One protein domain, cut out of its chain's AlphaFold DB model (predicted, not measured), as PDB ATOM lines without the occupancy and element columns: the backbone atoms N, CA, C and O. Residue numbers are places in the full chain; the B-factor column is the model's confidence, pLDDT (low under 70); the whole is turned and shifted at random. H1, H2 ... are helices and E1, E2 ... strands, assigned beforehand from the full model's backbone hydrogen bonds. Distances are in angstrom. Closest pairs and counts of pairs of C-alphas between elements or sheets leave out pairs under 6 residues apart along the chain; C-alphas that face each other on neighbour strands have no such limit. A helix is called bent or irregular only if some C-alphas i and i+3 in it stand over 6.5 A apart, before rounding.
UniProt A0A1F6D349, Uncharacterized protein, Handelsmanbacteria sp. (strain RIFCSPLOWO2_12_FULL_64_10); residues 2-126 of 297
ATOM      1  N   ASP A   2     -25.049  -0.286  24.393       84.50
ATOM      2  CA  ASP A   2     -23.807  -0.492  23.635       84.50
ATOM      3  C   ASP A   2     -22.547  -0.014  24.357       84.50
ATOM      4  O   ASP A   2     -21.512  -0.660  24.231       84.50
ATOM      5  N   ILE A   3     -22.644   1.035  25.183       86.12
ATOM      6  CA  ILE A   3     -21.521   1.515  26.006       86.12
ATOM      7  C   ILE A   3     -21.035   0.408  26.958       86.12
ATOM      8  O   ILE A   3     -19.865   0.037  26.911       86.12
ATOM      9  N   TYR A   4     -21.931  -0.188  27.757       87.00
ATOM     10  CA  TYR A   4     -21.569  -1.252  28.704       87.00
ATOM     11  C   TYR A   4     -21.010  -2.494  28.005       87.00
ATOM     12  O   TYR A   4     -19.982  -3.026  28.417       87.00
ATOM     13  N   ARG A   5     -21.643  -2.931  26.908       89.69
ATOM     14  CA  ARG A   5     -21.160  -4.074  26.119       89.69
ATOM     15  C   ARG A   5     -19.780  -3.806  25.519       89.69
ATOM     16  O   ARG A   5     -18.925  -4.690  25.547       89.69
ATOM     17  N   SER A   6     -19.567  -2.610  24.972       91.44
ATOM     18  CA  SER A   6     -18.299  -2.229  24.345       91.44
ATOM     19  C   SER A   6     -17.175  -2.186  25.374       91.44
ATOM     20  O   SER A   6     -16.120  -2.771  25.132       91.44
ATOM     21  N   LEU A   7     -17.421  -1.585  26.545       90.44
ATOM     22  CA  LEU A   7     -16.469  -1.570  27.658       90.44
ATOM     23  C   LEU A   7     -16.150  -2.986  28.141       90.44
ATOM     24  O   LEU A   7     -14.979  -3.347  28.213       90.44
ATOM     25  N   TRP A   8     -17.170  -3.814  28.387       92.06
ATOM     26  CA  TRP A   8     -16.987  -5.207  28.798       92.06
ATOM     27  C   TRP A   8     -16.139  -6.002  27.802       92.06
ATOM     28  O   TRP A   8     -15.201  -6.699  28.194       92.06
ATOM     29  N   THR A   9     -16.452  -5.885  26.510       94.44
ATOM     30  CA  THR A   9     -15.756  -6.606  25.435       94.44
ATOM     31  C   THR A   9     -14.308  -6.146  25.320       94.44
ATOM     32  O   THR A   9     -13.400  -6.971  25.243       94.44
ATOM     33  N   ALA A  10     -14.072  -4.831  25.342       95.44
ATOM     34  CA  ALA A  10     -12.729  -4.269  25.277       95.44
ATOM     35  C   ALA A  10     -11.886  -4.678  26.494       95.44
ATOM     36  O   ALA A  10     -10.752  -5.124  26.323       95.44
ATOM     37  N   ALA A  11     -12.452  -4.585  27.699       94.50
ATOM     38  CA  ALA A  11     -11.782  -4.936  28.944       94.50
ATOM     39  C   ALA A  11     -11.424  -6.430  28.993       94.50
ATOM     40  O   ALA A  11     -10.268  -6.767  29.238       94.50
ATOM     41  N   ASN A  12     -12.364  -7.323  28.663       94.38
ATOM     42  CA  ASN A  12     -12.103  -8.767  28.652       94.38
ATOM     43  C   ASN A  12     -11.145  -9.205  27.541       94.38
ATOM     44  O   ASN A  12     -10.401 -10.162  27.730       94.38
ATOM     45  N   ARG A  13     -11.120  -8.509  26.398       96.81
ATOM     46  CA  ARG A  13     -10.115  -8.760  25.356       96.81
ATOM     47  C   ARG A  13      -8.705  -8.420  25.838       96.81
ATOM     48  O   ARG A  13      -7.765  -9.120  25.483       96.81
ATOM     49  N   LEU A  14      -8.554  -7.336  26.602       96.81
ATOM     50  CA  LEU A  14      -7.260  -6.901  27.137       96.81
ATOM     51  C   LEU A  14      -6.803  -7.766  28.315       96.81
ATOM     52  O   LEU A  14      -5.632  -8.118  28.406       96.81
ATOM     53  N   LYS A  15      -7.728  -8.100  29.217       96.00
ATOM     54  CA  LYS A  15      -7.472  -8.927  30.392       96.00
ATOM     55  C   LYS A  15      -8.682  -9.832  30.644       96.00
ATOM     56  O   LYS A  15      -9.654  -9.385  31.260       96.00
ATOM     57  N   PRO A  16      -8.642 -11.094  30.182       93.44
ATOM     58  CA  PRO A  16      -9.691 -12.059  30.481       93.44
ATOM     59  C   PRO A  16      -9.907 -12.181  31.993       93.44
ATOM     60  O   PRO A  16      -8.945 -12.308  32.750       93.44
ATOM     61  N   GLY A  17     -11.163 -12.104  32.436       88.75
ATOM     62  CA  GLY A  17     -11.514 -12.194  33.857       88.75
ATOM     63  C   GLY A  17     -11.272 -10.913  34.663       88.75
ATOM     64  O   GLY A  17     -11.263 -10.959  35.891       88.75
ATOM     65  N   VAL A  18     -11.062  -9.767  34.008       93.19
ATOM     66  CA  VAL A  18     -10.984  -8.473  34.697       93.19
ATOM     67  C   VAL A  18     -12.265  -8.183  35.482       93.19
ATOM     68  O   VAL A  18     -13.376  -8.325  34.968       93.19
ATOM     69  N   TRP A  19     -12.105  -7.744  36.732       90.12
ATOM     70  CA  TRP A  19     -13.220  -7.252  37.530       90.12
ATOM     71  C   TRP A  19     -13.699  -5.908  36.984       90.12
ATOM     72  O   TRP A  19     -12.900  -5.012  36.720       90.12
ATOM     73  N   ILE A  20     -15.012  -5.767  36.824       89.50
ATOM     74  CA  ILE A  20     -15.644  -4.555  36.295       89.50
ATOM     75  C   ILE A  20     -16.724  -4.137  37.271       89.50
ATOM     76  O   ILE A  20     -17.708  -4.850  37.444       89.50
ATOM     77  N   GLU A  21     -16.529  -2.976  37.869       87.56
ATOM     78  CA  GLU A  21     -17.506  -2.294  38.701       87.56
ATOM     79  C   GLU A  21     -18.100  -1.128  37.909       87.56
ATOM     80  O   GLU A  21     -17.400  -0.460  37.145       87.56
ATOM     81  N   SER A  22     -19.396  -0.875  38.083       83.12
ATOM     82  CA  SER A  22     -20.071   0.273  37.479       83.12
ATOM     83  C   SER A  22     -20.751   1.148  38.538       83.12
ATOM     84  O   SER A  22     -20.956   0.717  39.672       83.12
ATOM     85  N   GLY A  23     -21.091   2.393  38.198       75.94
ATOM     86  CA  GLY A  23     -21.685   3.348  39.138       75.94
ATOM     87  C   GLY A  23     -22.815   4.181  38.540       75.94
ATOM     88  O   GLY A  23     -22.953   4.251  37.319       75.94
ATOM     89  N   TYR A  24     -23.576   4.822  39.435       64.56
ATOM     90  CA  TYR A  24     -24.578   5.885  39.224       64.56
ATOM     91  C   TYR A  24     -25.840   5.526  38.427       64.56
ATOM     92  O   TYR A  24     -26.916   6.028  38.735       64.56
ATOM     93  N   GLU A  25     -25.752   4.635  37.443       63.06
ATOM     94  CA  GLU A  25     -26.891   4.206  36.635       63.06
ATOM     95  C   GLU A  25     -26.818   2.706  36.427       63.06
ATOM     96  O   GLU A  25     -25.899   2.226  35.778       63.06
ATOM     97  N   ALA A  26     -27.781   1.955  36.957       63.16
ATOM     98  CA  ALA A  26     -27.735   0.497  36.942       63.16
ATOM     99  C   ALA A  26     -28.913  -0.121  36.186       63.16
ATOM    100  O   ALA A  26     -29.649  -0.933  36.763       63.16
ATOM    101  N   PRO A  27     -29.120   0.204  34.897       62.78
ATOM    102  CA  PRO A  27     -30.262  -0.329  34.183       62.78
ATOM    103  C   PRO A  27     -30.230  -1.862  34.197       62.78
ATOM    104  O   PRO A  27     -29.164  -2.475  34.090       62.78
ATOM    105  N   VAL A  28     -31.396  -2.502  34.356       71.12
ATOM    106  CA  VAL A  28     -31.528  -3.971  34.485       71.12
ATOM    107  C   VAL A  28     -30.735  -4.696  33.390       71.12
ATOM    108  O   VAL A  28     -30.010  -5.655  33.661       71.12
ATOM    109  N   PHE A  29     -30.774  -4.143  32.179       74.38
ATOM    110  CA  PHE A  29     -30.112  -4.656  30.987       74.38
ATOM    111  C   PHE A  29     -28.574  -4.626  31.015       74.38
ATOM    112  O   PHE A  29     -27.946  -5.374  30.268       74.38
ATOM    113  N   ALA A  30     -27.940  -3.835  31.882       77.44
ATOM    114  CA  ALA A  30     -26.482  -3.794  31.981       77.44
ATOM    115  C   ALA A  30     -25.890  -4.891  32.889       77.44
ATOM    116  O   ALA A  30     -24.671  -5.036  32.953       77.44
ATOM    117  N   ARG A  31     -26.732  -5.716  33.536       78.81
ATOM    118  CA  ARG A  31     -26.323  -6.784  34.474       78.81
ATOM    119  C   ARG A  31     -25.221  -7.700  33.927       78.81
ATOM    120  O   ARG A  31     -24.351  -8.097  34.686       78.81
ATOM    121  N   GLY A  32     -25.250  -8.028  32.634       84.56
ATOM    122  CA  GLY A  32     -24.269  -8.926  32.009       84.56
ATOM    123  C   GLY A  32     -22.898  -8.303  31.722       84.56
ATOM    124  O   GLY A  32     -22.047  -8.979  31.156       84.56
ATOM    125  N   PHE A  33     -22.691  -7.025  32.054       88.12
ATOM    126  CA  PHE A  33     -21.502  -6.257  31.668       88.12
ATOM    127  C   PHE A  33     -20.778  -5.598  32.851       88.12
ATOM    128  O   PHE A  33     -19.857  -4.812  32.642       88.12
ATOM    129  N   ALA A  34     -21.188  -5.893  34.082       88.06
ATOM    130  CA  ALA A  34     -20.485  -5.488  35.293       88.06
ATOM    131  C   ALA A  34     -20.745  -6.508  36.402       88.06
ATOM    132  O   ALA A  34     -21.821  -7.104  36.477       88.06
ATOM    133  N   HIS A  35     -19.755  -6.695  37.264       87.62
ATOM    134  CA  HIS A  35     -19.807  -7.637  38.369       87.62
ATOM    135  C   HIS A  35     -20.552  -7.065  39.572       87.62
ATOM    136  O   HIS A  35     -21.252  -7.819  40.234       87.62
ATOM    137  N   SER A  36     -20.437  -5.761  39.831       87.69
ATOM    138  CA  SER A  36     -21.110  -5.040  40.918       87.69
ATOM    139  C   SER A  36     -21.453  -3.606  40.493       87.69
ATOM    140  O   SER A  36     -20.951  -3.105  39.479       87.69
ATOM    141  N   TRP A  37     -22.366  -2.968  41.230       86.31
ATOM    142  CA  TRP A  37     -22.920  -1.654  40.898       86.31
ATOM    143  C   TRP A  37     -23.019  -0.771  42.134       86.31
ATOM    144  O   TRP A  37     -23.535  -1.216  43.151       86.31
ATOM    145  N   ARG A  38     -22.632   0.498  42.037       85.00
ATOM    146  CA  ARG A  38     -22.856   1.490  43.101       85.00
ATOM    147  C   ARG A  38     -24.179   2.227  42.926       85.00
ATOM    148  O   ARG A  38     -24.618   2.424  41.793       85.00
ATOM    149  N   LEU A  39     -24.791   2.645  44.039       83.62
ATOM    150  CA  LEU A  39     -25.977   3.508  44.023       83.62
ATOM    151  C   LEU A  39     -25.623   4.914  43.529       83.62
ATOM    152  O   LEU A  39     -26.132   5.378  42.515       83.62
ATOM    153  N   ALA A  40     -24.753   5.584  44.278       84.00
ATOM    154  CA  ALA A  40     -24.417   6.989  44.126       84.00
ATOM    155  C   ALA A  40     -22.981   7.234  44.613       84.00
ATOM    156  O   ALA A  40     -22.271   6.290  44.971       84.00
ATOM    157  N   ALA A  41     -22.564   8.500  44.614       87.81
ATOM    158  CA  ALA A  41     -21.381   8.910  45.355       87.81
ATOM    159  C   ALA A  41     -21.653   8.720  46.853       87.81
ATOM    160  O   ALA A  41     -22.796   8.820  47.283       87.81
ATOM    161  N   ASP A  42     -20.623   8.442  47.637       90.88
ATOM    162  CA  ASP A  42     -20.763   8.167  49.066       90.88
ATOM    163  C   ASP A  42     -20.672   9.456  49.889       90.88
ATOM    164  O   ASP A  42     -19.945  10.374  49.513       90.88
ATOM    165  N   TYR A  43     -21.365   9.525  51.026       94.31
ATOM    166  CA  TYR A  43     -21.226  10.577  52.039       94.31
ATOM    167  C   TYR A  43     -21.000   9.927  53.409       94.31
ATOM    168  O   TYR A  43     -21.774   9.038  53.765       94.31
ATOM    169  N   PRO A  44     -19.998  10.339  54.207       94.38
ATOM    170  CA  PRO A  44     -19.648   9.664  55.453       94.38
ATOM    171  C   PRO A  44     -20.595  10.086  56.588       94.38
ATOM    172  O   PRO A  44     -20.203  10.732  57.557       94.38
ATOM    173  N   ALA A  45     -21.869   9.727  56.454       96.00
ATOM    174  CA  ALA A  45     -22.906   9.877  57.466       96.00
ATOM    175  C   ALA A  45     -23.821   8.651  57.463       96.00
ATOM    176  O   ALA A  45     -23.900   7.916  56.475       96.00
ATOM    177  N   PHE A  46     -24.524   8.434  58.575       96.75
ATOM    178  CA  PHE A  46     -25.453   7.311  58.678       96.75
ATOM    179  C   PHE A  46     -26.546   7.371  57.603       96.75
ATOM    180  O   PHE A  46     -26.860   6.358  56.992       96.75
ATOM    181  N   SER A  47     -27.085   8.558  57.330       96.50
ATOM    182  CA  SER A  47     -28.014   8.798  56.226       96.50
ATOM    183  C   SER A  47     -27.669  10.119  55.554       96.50
ATOM    184  O   SER A  47     -27.383  11.113  56.225       96.50
ATOM    185  N   ASN A  48     -27.674  10.112  54.225       95.75
ATOM    186  CA  ASN A  48     -27.613  11.314  53.410       95.75
ATOM    187  C   ASN A  48     -28.324  11.032  52.079       95.75
ATOM    188  O   ASN A  48     -28.030  10.027  51.428       95.75
ATOM    189  N   PRO A  49     -29.282  11.874  51.661       88.25
ATOM    190  CA  PRO A  49     -30.016  11.627  50.433       88.25
ATOM    191  C   PRO A  49     -29.141  11.858  49.191       88.25
ATOM    192  O   PRO A  49     -28.111  12.533  49.226       88.25
ATOM    193  N   TYR A  50     -29.609  11.342  48.052       80.31
ATOM    194  CA  TYR A  50     -29.042  11.626  46.730       80.31
ATOM    195  C   TYR A  50     -28.766  13.140  46.543       80.31
ATOM    196  O   TYR A  50     -29.617  13.948  46.925       80.31
ATOM    197  N   PRO A  51     -27.633  13.560  45.939       86.56
ATOM    198  CA  PRO A  51     -26.713  12.776  45.101       86.56
ATOM    199  C   PRO A  51     -25.567  12.058  45.821       86.56
ATOM    200  O   PRO A  51     -24.824  11.333  45.158       86.56
ATOM    201  N   PHE A  52     -25.433  12.219  47.140       91.44
ATOM    202  CA  PHE A  52     -24.395  11.548  47.927       91.44
ATOM    203  C   PHE A  52     -25.051  10.638  48.970       91.44
ATOM    204  O   PHE A  52     -25.601  11.125  49.943       91.44
ATOM    205  N   ALA A  53     -25.041   9.329  48.767       92.81
ATOM    206  CA  ALA A  53     -25.708   8.373  49.642       92.81
ATOM    207  C   ALA A  53     -24.922   8.137  50.943       92.81
ATOM    208  O   ALA A  53     -23.713   7.895  50.901       92.81
ATOM    209  N   GLY A  54     -25.616   8.179  52.082       95.44
ATOM    210  CA  GLY A  54     -25.094   7.696  53.361       95.44
ATOM    211  C   GLY A  54     -25.185   6.173  53.488       95.44
ATOM    212  O   GLY A  54     -25.616   5.474  52.563       95.44
ATOM    213  N   LEU A  55     -24.801   5.651  54.656       95.94
ATOM    214  CA  LEU A  55     -24.808   4.209  54.938       95.94
ATOM    215  C   LEU A  55     -26.189   3.583  54.698       95.94
ATOM    216  O   LEU A  55     -26.309   2.547  54.044       95.94
ATOM    217  N   LEU A  56     -27.238   4.216  55.223       96.00
ATOM    218  CA  LEU A  56     -28.616   3.747  55.150       96.00
ATOM    219  C   LEU A  56     -29.078   3.562  53.700       96.00
ATOM    220  O   LEU A  56     -29.661   2.529  53.355       96.00
ATOM    221  N   GLU A  57     -28.821   4.553  52.848       94.75
ATOM    222  CA  GLU A  57     -29.208   4.520  51.440       94.75
ATOM    223  C   GLU A  57     -28.430   3.434  50.685       94.75
ATOM    224  O   GLU A  57     -29.024   2.677  49.911       94.75
ATOM    225  N   GLN A  58     -27.129   3.293  50.962       93.81
ATOM    226  CA  GLN A  58     -26.292   2.264  50.347       93.81
ATOM    227  C   GLN A  58     -26.698   0.848  50.763       93.81
ATOM    228  O   GLN A  58     -26.814  -0.024  49.906       93.81
ATOM    229  N   VAL A  59     -26.976   0.609  52.049       94.75
ATOM    230  CA  VAL A  59     -27.456  -0.689  52.552       94.75
ATOM    231  C   VAL A  59     -28.811  -1.037  51.954       94.75
ATOM    232  O   VAL A  59     -29.006  -2.152  51.475       94.75
ATOM    233  N   THR A  60     -29.741  -0.081  51.926       93.25
ATOM    234  CA  THR A  60     -31.072  -0.297  51.342       93.25
ATOM    235  C   THR A  60     -30.958  -0.690  49.867       93.25
ATOM    236  O   THR A  60     -31.608  -1.632  49.412       93.25
ATOM    237  N   TYR A  61     -30.079  -0.023  49.117       91.19
ATOM    238  CA  TYR A  61     -29.835  -0.378  47.726       91.19
ATOM    239  C   TYR A  61     -29.094  -1.710  47.564       91.19
ATOM    240  O   TYR A  61     -29.451  -2.488  46.686       91.19
ATOM    241  N   ALA A  62     -28.115  -2.013  48.415       92.25
ATOM    242  CA  ALA A  62     -27.391  -3.280  48.420       92.25
ATOM    243  C   ALA A  62     -28.330  -4.477  48.656       92.25
ATOM    244  O   ALA A  62     -28.251  -5.474  47.936       92.25
ATOM    245  N   VAL A  63     -29.280  -4.353  49.590       92.62
ATOM    246  CA  VAL A  63     -30.341  -5.349  49.800       92.62
ATOM    247  C   VAL A  63     -31.212  -5.479  48.548       92.62
ATOM    248  O   VAL A  63     -31.417  -6.586  48.055       92.62
ATOM    249  N   ALA A  64     -31.662  -4.364  47.964       89.50
ATOM    250  CA  ALA A  64     -32.469  -4.389  46.742       89.50
ATOM    251  C   ALA A  64     -31.723  -5.000  45.538       89.50
ATOM    252  O   ALA A  64     -32.326  -5.686  44.711       89.50
ATOM    253  N   GLN A  65     -30.410  -4.786  45.426       87.50
ATOM    254  CA  GLN A  65     -29.575  -5.420  44.405       87.50
ATOM    255  C   GLN A  65     -29.593  -6.939  44.525       87.50
ATOM    256  O   GLN A  65     -29.684  -7.624  43.502       87.50
ATOM    257  N   TRP A  66     -29.517  -7.448  45.750       86.88
ATOM    258  CA  TRP A  66     -29.562  -8.876  46.004       86.88
ATOM    259  C   TRP A  66     -30.967  -9.436  45.745       86.88
ATOM    260  O   TRP A  66     -31.135 -10.237  44.825       86.88
ATOM    261  N   GLU A  67     -31.971  -8.928  46.464       86.25
ATOM    262  CA  GLU A  67     -33.355  -9.432  46.468       86.25
ATOM    263  C   GLU A  67     -34.040  -9.305  45.102       86.25
ATOM    264  O   GLU A  67     -34.650 -10.244  44.598       86.25
ATOM    265  N   LEU A  68     -33.943  -8.130  44.473       83.50
ATOM    266  CA  LEU A  68     -34.745  -7.818  43.286       83.50
ATOM    267  C   LEU A  68     -33.996  -8.068  41.984       83.50
ATOM    268  O   LEU A  68     -34.605  -8.368  40.956       83.50
ATOM    269  N   LEU A  69     -32.675  -7.884  41.992       80.62
ATOM    270  CA  LEU A  69     -31.877  -7.885  40.767       80.62
ATOM    271  C   LEU A  69     -30.984  -9.124  40.639       80.62
ATOM    272  O   LEU A  69     -30.402  -9.330  39.566       80.62
ATOM    273  N   GLY A  70     -30.859  -9.941  41.695       80.38
ATOM    274  CA  GLY A  70     -29.919 -11.062  41.754       80.38
ATOM    275  C   GLY A  70     -28.490 -10.610  41.444       80.38
ATOM    276  O   GLY A  70     -27.765 -11.270  40.688       80.38
ATOM    277  N   ARG A  71     -28.133  -9.408  41.902       83.56
ATOM    278  CA  ARG A  71     -26.837  -8.771  41.684       83.56
ATOM    279  C   ARG A  71     -25.996  -8.877  42.944       83.56
ATOM    280  O   ARG A  71     -26.491  -8.890  44.063       83.56
ATOM    281  N   ARG A  72     -24.689  -8.911  42.723       88.38
ATOM    282  CA  ARG A  72     -23.677  -8.774  43.763       88.38
ATOM    283  C   ARG A  72     -23.774  -7.382  44.386       88.38
ATOM    284  O   ARG A  72     -23.617  -6.384  43.681       88.38
ATOM    285  N   ALA A  73     -24.061  -7.360  45.682       90.94
ATOM    286  CA  ALA A  73     -24.327  -6.154  46.450       90.94
ATOM    287  C   ALA A  73     -23.060  -5.312  46.672       90.94
ATOM    288  O   ALA A  73     -21.988  -5.852  46.949       90.94
ATOM    289  N   HIS A  74     -23.179  -3.989  46.590       92.44
ATOM    290  CA  HIS A  74     -22.084  -3.059  46.870       92.44
ATOM    291  C   HIS A  74     -22.570  -1.968  47.825       92.44
ATOM    292  O   HIS A  74     -23.513  -1.253  47.500       92.44
ATOM    293  N   VAL A  75     -21.910  -1.809  48.974       93.56
ATOM    294  CA  VAL A  75     -22.306  -0.827  50.002       93.56
ATOM    295  C   VAL A  75     -21.545   0.492  49.924       93.56
ATOM    296  O   VAL A  75     -21.828   1.393  50.690       93.56
ATOM    297  N   GLY A  76     -20.603   0.649  48.998       91.94
ATOM    298  CA  GLY A  76     -20.001   1.949  48.684       91.94
ATOM    299  C   GLY A  76     -18.572   2.096  49.194       91.94
ATOM    300  O   GLY A  76     -17.893   1.098  49.457       91.94
ATOM    301  N   PHE A  77     -18.105   3.338  49.264       91.44
ATOM    302  CA  PHE A  77     -16.785   3.695  49.769       91.44
ATOM    303  C   PHE A  77     -16.839   4.068  51.249       91.44
ATOM    304  O   PHE A  77     -17.605   4.931  51.666       91.44
ATOM    305  N   VAL A  78     -15.942   3.467  52.020       89.94
ATOM    306  CA  VAL A  78     -15.656   3.838  53.403       89.94
ATOM    307  C   VAL A  78     -14.484   4.812  53.378       89.94
ATOM    308  O   VAL A  78     -13.364   4.437  53.019       89.94
ATOM    309  N   TYR A  79     -14.752   6.073  53.693       90.56
ATOM    310  CA  TYR A  79     -13.767   7.151  53.666       90.56
ATOM    311  C   TYR A  79     -14.112   8.231  54.698       90.56
ATOM    312  O   TYR A  79     -15.194   8.220  55.283       90.56
ATOM    313  N   GLY A  80     -13.188   9.169  54.893       86.50
ATOM    314  CA  GLY A  80     -13.301  10.259  55.864       86.50
ATOM    315  C   GLY A  80     -12.153  10.239  56.872       86.50
ATOM    316  O   GLY A  80     -11.259   9.393  56.787       86.50
ATOM    317  N   GLY A  81     -12.150  11.192  57.803       87.31
ATOM    318  CA  GLY A  81     -11.148  11.283  58.859       87.31
ATOM    319  C   GLY A  81     -11.594  10.639  60.179       87.31
ATOM    320  O   GLY A  81     -12.665  10.025  60.249       87.31
ATOM    321  N   PRO A  82     -10.790  10.786  61.247       87.56
ATOM    322  CA  PRO A  82     -11.101  10.283  62.588       87.56
ATOM    323  C   PRO A  82     -12.487  10.694  63.114       87.56
ATOM    324  O   PRO A  82     -13.119   9.936  63.843       87.56
ATOM    325  N   GLU A  83     -12.993  11.860  62.709       90.62
ATOM    326  CA  GLU A  83     -14.316  12.384  63.066       90.62
ATOM    327  C   GLU A  83     -15.487  11.554  62.515       90.62
ATOM    328  O   GLU A  83     -16.600  11.637  63.027       90.62
ATOM    329  N   THR A  84     -15.234  10.728  61.499       92.81
ATOM    330  CA  THR A  84     -16.226   9.838  60.875       92.81
ATOM    331  C   THR A  84     -15.990   8.366  61.222       92.81
ATOM    332  O   THR A  84     -16.642   7.485  60.669       92.81
ATOM    333  N   LEU A  85     -15.076   8.061  62.149       93.12
ATOM    334  CA  LEU A  85     -14.674   6.681  62.435       93.12
ATOM    335  C   LEU A  85     -15.845   5.790  62.879       93.12
ATOM    336  O   LEU A  85     -15.887   4.611  62.528       93.12
ATOM    337  N   ASP A  86     -16.809   6.345  63.617       95.00
ATOM    338  CA  ASP A  86     -17.988   5.589  64.041       95.00
ATOM    339  C   ASP A  86     -18.847   5.154  62.845       95.00
ATOM    340  O   ASP A  86     -19.155   3.971  62.700       95.00
ATOM    341  N   VAL A  87     -19.149   6.066  61.913       96.12
ATOM    342  CA  VAL A  87     -19.905   5.688  60.713       96.12
ATOM    343  C   VAL A  87     -19.095   4.755  59.813       96.12
ATOM    344  O   VAL A  87     -19.663   3.823  59.257       96.12
ATOM    345  N   GLN A  88     -17.772   4.921  59.721       95.44
ATOM    346  CA  GLN A  88     -16.910   4.002  58.971       95.44
ATOM    347  C   GLN A  88     -16.952   2.578  59.548       95.44
ATOM    348  O   GLN A  88     -17.050   1.607  58.792       95.44
ATOM    349  N   ARG A  89     -16.955   2.442  60.882       96.44
ATOM    350  CA  ARG A  89     -17.155   1.159  61.573       96.44
ATOM    351  C   ARG A  89     -18.509   0.555  61.223       96.44
ATOM    352  O   ARG A  89     -18.561  -0.604  60.825       96.44
ATOM    353  N   GLN A  90     -19.586   1.328  61.345       97.75
ATOM    354  CA  GLN A  90     -20.939   0.882  60.999       97.75
ATOM    355  C   GLN A  90     -21.042   0.447  59.526       97.75
ATOM    356  O   GLN A  90     -21.718  -0.528  59.202       97.75
ATOM    357  N   TRP A  91     -20.315   1.121  58.636       97.31
ATOM    358  CA  TRP A  91     -20.266   0.806  57.212       97.31
ATOM    359  C   TRP A  91     -19.595  -0.533  56.920       97.31
ATOM    360  O   TRP A  91     -20.128  -1.353  56.171       97.31
ATOM    361  N   LEU A  92     -18.444  -0.782  57.545       97.56
ATOM    362  CA  LEU A  92     -17.752  -2.067  57.466       97.56
ATOM    363  C   LEU A  92     -18.565  -3.184  58.121       97.56
ATOM    364  O   LEU A  92     -18.645  -4.287  57.587       97.56
ATOM    365  N   ALA A  93     -19.228  -2.884  59.234       98.25
ATOM    366  CA  ALA A  93     -20.139  -3.797  59.902       98.25
ATOM    367  C   ALA A  93     -21.282  -4.232  58.966       98.25
ATOM    368  O   ALA A  93     -21.586  -5.422  58.873       98.25
ATOM    369  N   ALA A  94     -21.870  -3.292  58.223       97.88
ATOM    370  CA  ALA A  94     -22.901  -3.586  57.235       97.88
ATOM    371  C   ALA A  94     -22.353  -4.378  56.038       97.88
ATOM    372  O   ALA A  94     -23.011  -5.308  55.568       97.88
ATOM    373  N   ALA A  95     -21.138  -4.059  55.578       97.31
ATOM    374  CA  ALA A  95     -20.453  -4.814  54.530       97.31
ATOM    375  C   ALA A  95     -20.248  -6.284  54.922       97.31
ATOM    376  O   ALA A  95     -20.506  -7.167  54.106       97.31
ATOM    377  N   VAL A  96     -19.846  -6.547  56.170       97.88
ATOM    378  CA  VAL A  96     -19.683  -7.895  56.735       97.88
ATOM    379  C   VAL A  96     -21.032  -8.605  56.876       97.88
ATOM    380  O   VAL A  96     -21.176  -9.731  56.412       97.88
ATOM    381  N   ALA A  97     -22.050  -7.948  57.437       97.88
ATOM    382  CA  ALA A  97     -23.383  -8.540  57.588       97.88
ATOM    383  C   ALA A  97     -24.036  -8.923  56.248       97.88
ATOM    384  O   ALA A  97     -24.696  -9.954  56.167       97.88
ATOM    385  N   LEU A  98     -23.838  -8.122  55.194       96.19
ATOM    386  CA  LEU A  98     -24.312  -8.433  53.838       96.19
ATOM    387  C   LEU A  98     -23.372  -9.370  53.075       96.19
ATOM    388  O   LEU A  98     -23.758  -9.910  52.041       96.19
ATOM    389  N   GLN A  99     -22.118  -9.493  53.518       96.81
ATOM    390  CA  GLN A  99     -20.998  -9.902  52.668       96.81
ATOM    391  C   GLN A  99     -21.033  -9.166  51.313       96.81
ATOM    392  O   GLN A  99     -20.843  -9.740  50.243       96.81
ATOM    393  N   ALA A 100     -21.325  -7.866  51.348       95.06
ATOM    394  CA  ALA A 100     -21.355  -6.998  50.175       95.06
ATOM    395  C   ALA A 100     -19.975  -6.393  49.934       95.06
ATOM    396  O   ALA A 100     -19.225  -6.157  50.876       95.06
ATOM    397  N   GLN A 101     -19.639  -6.069  48.687       93.94
ATOM    398  CA  GLN A 101     -18.408  -5.332  48.412       93.94
ATOM    399  C   GLN A 101     -18.448  -3.953  49.085       93.94
ATOM    400  O   GLN A 101     -19.438  -3.226  48.981       93.94
ATOM    401  N   ALA A 102     -17.343  -3.586  49.726       92.94
ATOM    402  CA  ALA A 102     -17.070  -2.252  50.238       92.94
ATOM    403  C   ALA A 102     -15.649  -1.866  49.831       92.94
ATOM    404  O   ALA A 102     -14.769  -2.728  49.771       92.94
ATOM    405  N   THR A 103     -15.425  -0.584  49.563       90.94
ATOM    406  CA  THR A 103     -14.105  -0.087  49.172       90.94
ATOM    407  C   THR A 103     -13.565   0.831  50.255       90.94
ATOM    408  O   THR A 103     -14.159   1.865  50.542       90.94
ATOM    409  N   LEU A 104     -12.427   0.477  50.849       91.00
ATOM    410  CA  LEU A 104     -11.711   1.372  51.755       91.00
ATOM    411  C   LEU A 104     -10.976   2.444  50.945       91.00
ATOM    412  O   LEU A 104     -10.154   2.125  50.089       91.00
ATOM    413  N   SER A 105     -11.247   3.711  51.240       90.00
ATOM    414  CA  SER A 105     -10.551   4.866  50.667       90.00
ATOM    415  C   SER A 105      -9.999   5.731  51.795       90.00
ATOM    416  O   SER A 105     -10.509   6.811  52.095       90.00
ATOM    417  N   VAL A 106      -8.947   5.220  52.431       85.88
ATOM    418  CA  VAL A 106      -8.281   5.828  53.587       85.88
ATOM    419  C   VAL A 106      -6.787   5.965  53.321       85.88
ATOM    420  O   VAL A 106      -6.198   5.163  52.592       85.88
ATOM    421  N   ASP A 107      -6.161   6.969  53.928       86.62
ATOM    422  CA  ASP A 107      -4.709   7.107  53.895       86.62
ATOM    423  C   ASP A 107      -4.069   6.146  54.902       86.62
ATOM    424  O   ASP A 107      -3.963   6.434  56.098       86.62
ATOM    425  N   LEU A 108      -3.639   4.984  54.411       83.06
ATOM    426  CA  LEU A 108      -2.997   3.958  55.232       83.06
ATOM    427  C   LEU A 108      -1.700   4.449  55.895       83.06
ATOM    428  O   LEU A 108      -1.359   3.940  56.958       83.06
ATOM    429  N   ALA A 109      -0.995   5.426  55.310       86.56
ATOM    430  CA  ALA A 109       0.252   5.944  55.877       86.56
ATOM    431  C   ALA A 109       0.012   6.811  57.121       86.56
ATOM    432  O   ALA A 109       0.866   6.876  58.000       86.56
ATOM    433  N   ASN A 110      -1.163   7.438  57.205       85.88
ATOM    434  CA  ASN A 110      -1.561   8.320  58.303       85.88
ATOM    435  C   ASN A 110      -2.658   7.715  59.198       85.88
ATOM    436  O   ASN A 110      -3.221   8.400  60.052       85.88
ATOM    437  N   THR A 111      -2.978   6.433  59.019       87.50
ATOM    438  CA  THR A 111      -3.965   5.729  59.844       87.50
ATOM    439  C   THR A 111      -3.342   5.337  61.187       87.50
ATOM    440  O   THR A 111      -2.280   4.717  61.226       87.50
ATOM    441  N   SER A 112      -4.003   5.668  62.302       88.94
ATOM    442  CA  SER A 112      -3.547   5.246  63.634       88.94
ATOM    443  C   SER A 112      -3.580   3.718  63.775       88.94
ATOM    444  O   SER A 112      -4.399   3.046  63.148       88.94
ATOM    445  N   SER A 113      -2.736   3.151  64.641       86.50
ATOM    446  CA  SER A 113      -2.723   1.700  64.893       86.50
ATOM    447  C   SER A 113      -4.085   1.168  65.351       86.50
ATOM    448  O   SER A 113      -4.483   0.073  64.965       86.50
ATOM    449  N   GLU A 114      -4.826   1.960  66.130       86.25
ATOM    450  CA  GLU A 114      -6.173   1.615  66.590       86.25
ATOM    451  C   GLU A 114      -7.170   1.529  65.427       86.25
ATOM    452  O   GLU A 114      -7.873   0.528  65.287       86.25
ATOM    453  N   THR A 115      -7.188   2.536  64.549       89.69
ATOM    454  CA  THR A 115      -8.055   2.551  63.365       89.69
ATOM    455  C   THR A 115      -7.666   1.450  62.377       89.69
ATOM    456  O   THR A 115      -8.533   0.776  61.823       89.69
ATOM    457  N   ALA A 116      -6.368   1.205  62.192       88.19
ATOM    458  CA  ALA A 116      -5.882   0.119  61.349       88.19
ATOM    459  C   ALA A 116      -6.315  -1.254  61.886       88.19
ATOM    460  O   ALA A 116      -6.737  -2.106  61.103       88.19
ATOM    461  N   ARG A 117      -6.249  -1.468  63.209       86.62
ATOM    462  CA  ARG A 117      -6.754  -2.688  63.855       86.62
ATOM    463  C   ARG A 117      -8.256  -2.841  63.633       86.62
ATOM    464  O   ARG A 117      -8.683  -3.907  63.204       86.62
ATOM    465  N   LEU A 118      -9.032  -1.772  63.830       90.44
ATOM    466  CA  LEU A 118     -10.467  -1.769  63.539       90.44
ATOM    467  C   LEU A 118     -10.738  -2.219  62.101       90.44
ATOM    468  O   LEU A 118     -11.526  -3.134  61.901       90.44
ATOM    469  N   TYR A 119     -10.070  -1.648  61.094       92.25
ATOM    470  CA  TYR A 119     -10.292  -2.070  59.705       92.25
ATOM    471  C   TYR A 119      -9.948  -3.536  59.478       92.25
ATOM    472  O   TYR A 119     -10.724  -4.246  58.842       92.25
ATOM    473  N   ARG A 120      -8.822  -4.011  60.014       90.50
ATOM    474  CA  ARG A 120      -8.410  -5.411  59.854       90.50
ATOM    475  C   ARG A 120      -9.411  -6.384  60.441       90.50
ATOM    476  O   ARG A 120      -9.689  -7.385  59.801       90.50
ATOM    477  N   GLU A 121      -9.967  -6.079  61.603       91.75
ATOM    478  CA  GLU A 121     -10.957  -6.942  62.235       91.75
ATOM    479  C   GLU A 121     -12.198  -7.159  61.367       91.75
ATOM    480  O   GLU A 121     -12.614  -8.292  61.136       91.75
ATOM    481  N   TYR A 122     -12.765  -6.079  60.824       95.19
ATOM    482  CA  TYR A 122     -13.919  -6.207  59.939       95.19
ATOM    483  C   TYR A 122     -13.538  -6.853  58.604       95.19
ATOM    484  O   TYR A 122     -14.282  -7.694  58.108       95.19
ATOM    485  N   LEU A 123     -12.375  -6.515  58.038       93.12
ATOM    486  CA  LEU A 123     -11.888  -7.125  56.799       93.12
ATOM    487  C   LEU A 123     -11.570  -8.619  56.951       93.12
ATOM    488  O   LEU A 123     -11.751  -9.372  56.001       93.12
ATOM    489  N   ALA A 124     -11.119  -9.067  58.125       92.38
ATOM    490  CA  ALA A 124     -10.851 -10.476  58.398       92.38
ATOM    491  C   ALA A 124     -12.133 -11.319  58.346       92.38
ATOM    492  O   ALA A 124     -12.088 -12.469  57.921       92.38
ATOM    493  N   ALA A 125     -13.274 -10.729  58.718       93.94
ATOM    494  CA  ALA A 125     -14.602 -11.327  58.610       93.94
ATOM    495  C   ALA A 125     -15.294 -11.071  57.252       93.94
ATOM    496  O   ALA A 125     -16.457 -11.448  57.066       93.94
ATOM    497  N   HIS A 126     -14.623 -10.403  56.307       95.12
ATOM    498  CA  HIS A 126     -15.215  -9.941  55.053       95.12
ATOM    499  C   HIS A 126     -14.820 -10.825  53.867       95.12
ATOM    500  O   HIS A 126     -13.691 -10.809  53.383       95.12
TER     501      HIS A 126
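What this domain is: This is residues 2 to 126 of the 297 residues of an uncharacterized protein of Handelsmanbacteria sp. (strain RIFCSPLOWO2_12_FULL_64_10) (UniProt A0A1F6D349). Two short parallel strands, E1 and E2, lie side by side in the main body, with H4 packed over them and H3, H4 and H5 set in a bent row, H3 beside E1 and H5 on the far side of H4. H1 and H2 form a separate small lobe at the other end of the longest axis, joined to this body by a long link without a named element. The printed part has 125 residues with five named helices and two named strands, in the order H1 H2 H3 E1 H4 E2 H5, and its class is mostly helix. It is compact, with a radius of gyration of the C-alphas of 15.5 A and spans of 45 by 31 by 24 A.

How they stand to each other: E1, residues 74 to 79, and E2, residues 101 to 105, are parallel neighbours at 15 degrees; N 75 and O 101 are 2.8 A apart and N 103 and O 76 are 3.0 A apart, both within hydrogen-bond range. With H4, residues 82 to 98, they make a strand-helix-strand unit, two parallel neighbour strands with a helix between them along the chain, whose crossover is right-handed. The closest C-alphas of E1 and H4 are those of Val 78 and Gln 88, 5.7 A apart. H4 touches H5, residues 113 to 124, at Leu 92 and Tyr 122, their closest C-alphas, 6.2 A apart, with a shallow tilt of 12 degrees, the same way. H4 also touches H3, residues 55 to 67, at Leu 55 and Trp 91, 6.1 A between these closest C-alphas, with a shallow tilt of 13 degrees, the same way. H3 and H5 are apart. The closest C-alphas of H3 and E1 are those of Gln 58 and Val 75, 5.1 A apart. H1, residues 2 to 14, touches H2, residues 28 to 33, with its residues 4 to 8 alone; the closest C-alphas, of Trp 8 and Phe 33, are 5.5 A apart, and the tilt is a shallow 15 degrees, the same way. H2 and H3 are apart. In H1, H3 and H5 every O i to N i+4 pair is within hydrogen-bond range; in H4 it is 11 of 13, and in H2 0 of 2, with 2 of 3 O i to N i+3 pairs.

Where its parts are: E1 is 14.8 A long and E2 13.1 A. H4 is the longest helix, 24.5 A; H3 measures 18.2 A, H1 18.1 A, H5 16.0 A and H2 10.7 A. H2 and H4 are irregular: C-alphas 29 and 32 are 7.3 A apart, and C-alphas 83 and 86 are 7.8 A apart. H1 begins at C-alpha 2, (-23.807, -0.492, 23.635), E1 at C-alpha 74, (-22.084, -3.059, 46.870), and H5 ends at C-alpha 124, (-10.851, -10.476, 58.398).

The domain as a whole: The two C-alphas farthest apart, of Asp 2 and Glu 114, are 46.5 A apart. The printed part has no cut. The links H1 to H2 and H2 to H3 are long, of 13 and 21 residues; residues 21 to 22 pair with 36 to 37, and 41 to 42 with 52 to 53, both parallel. Mean pLDDT of the printed part is 89.5, and residues 24 to 27 are under 70.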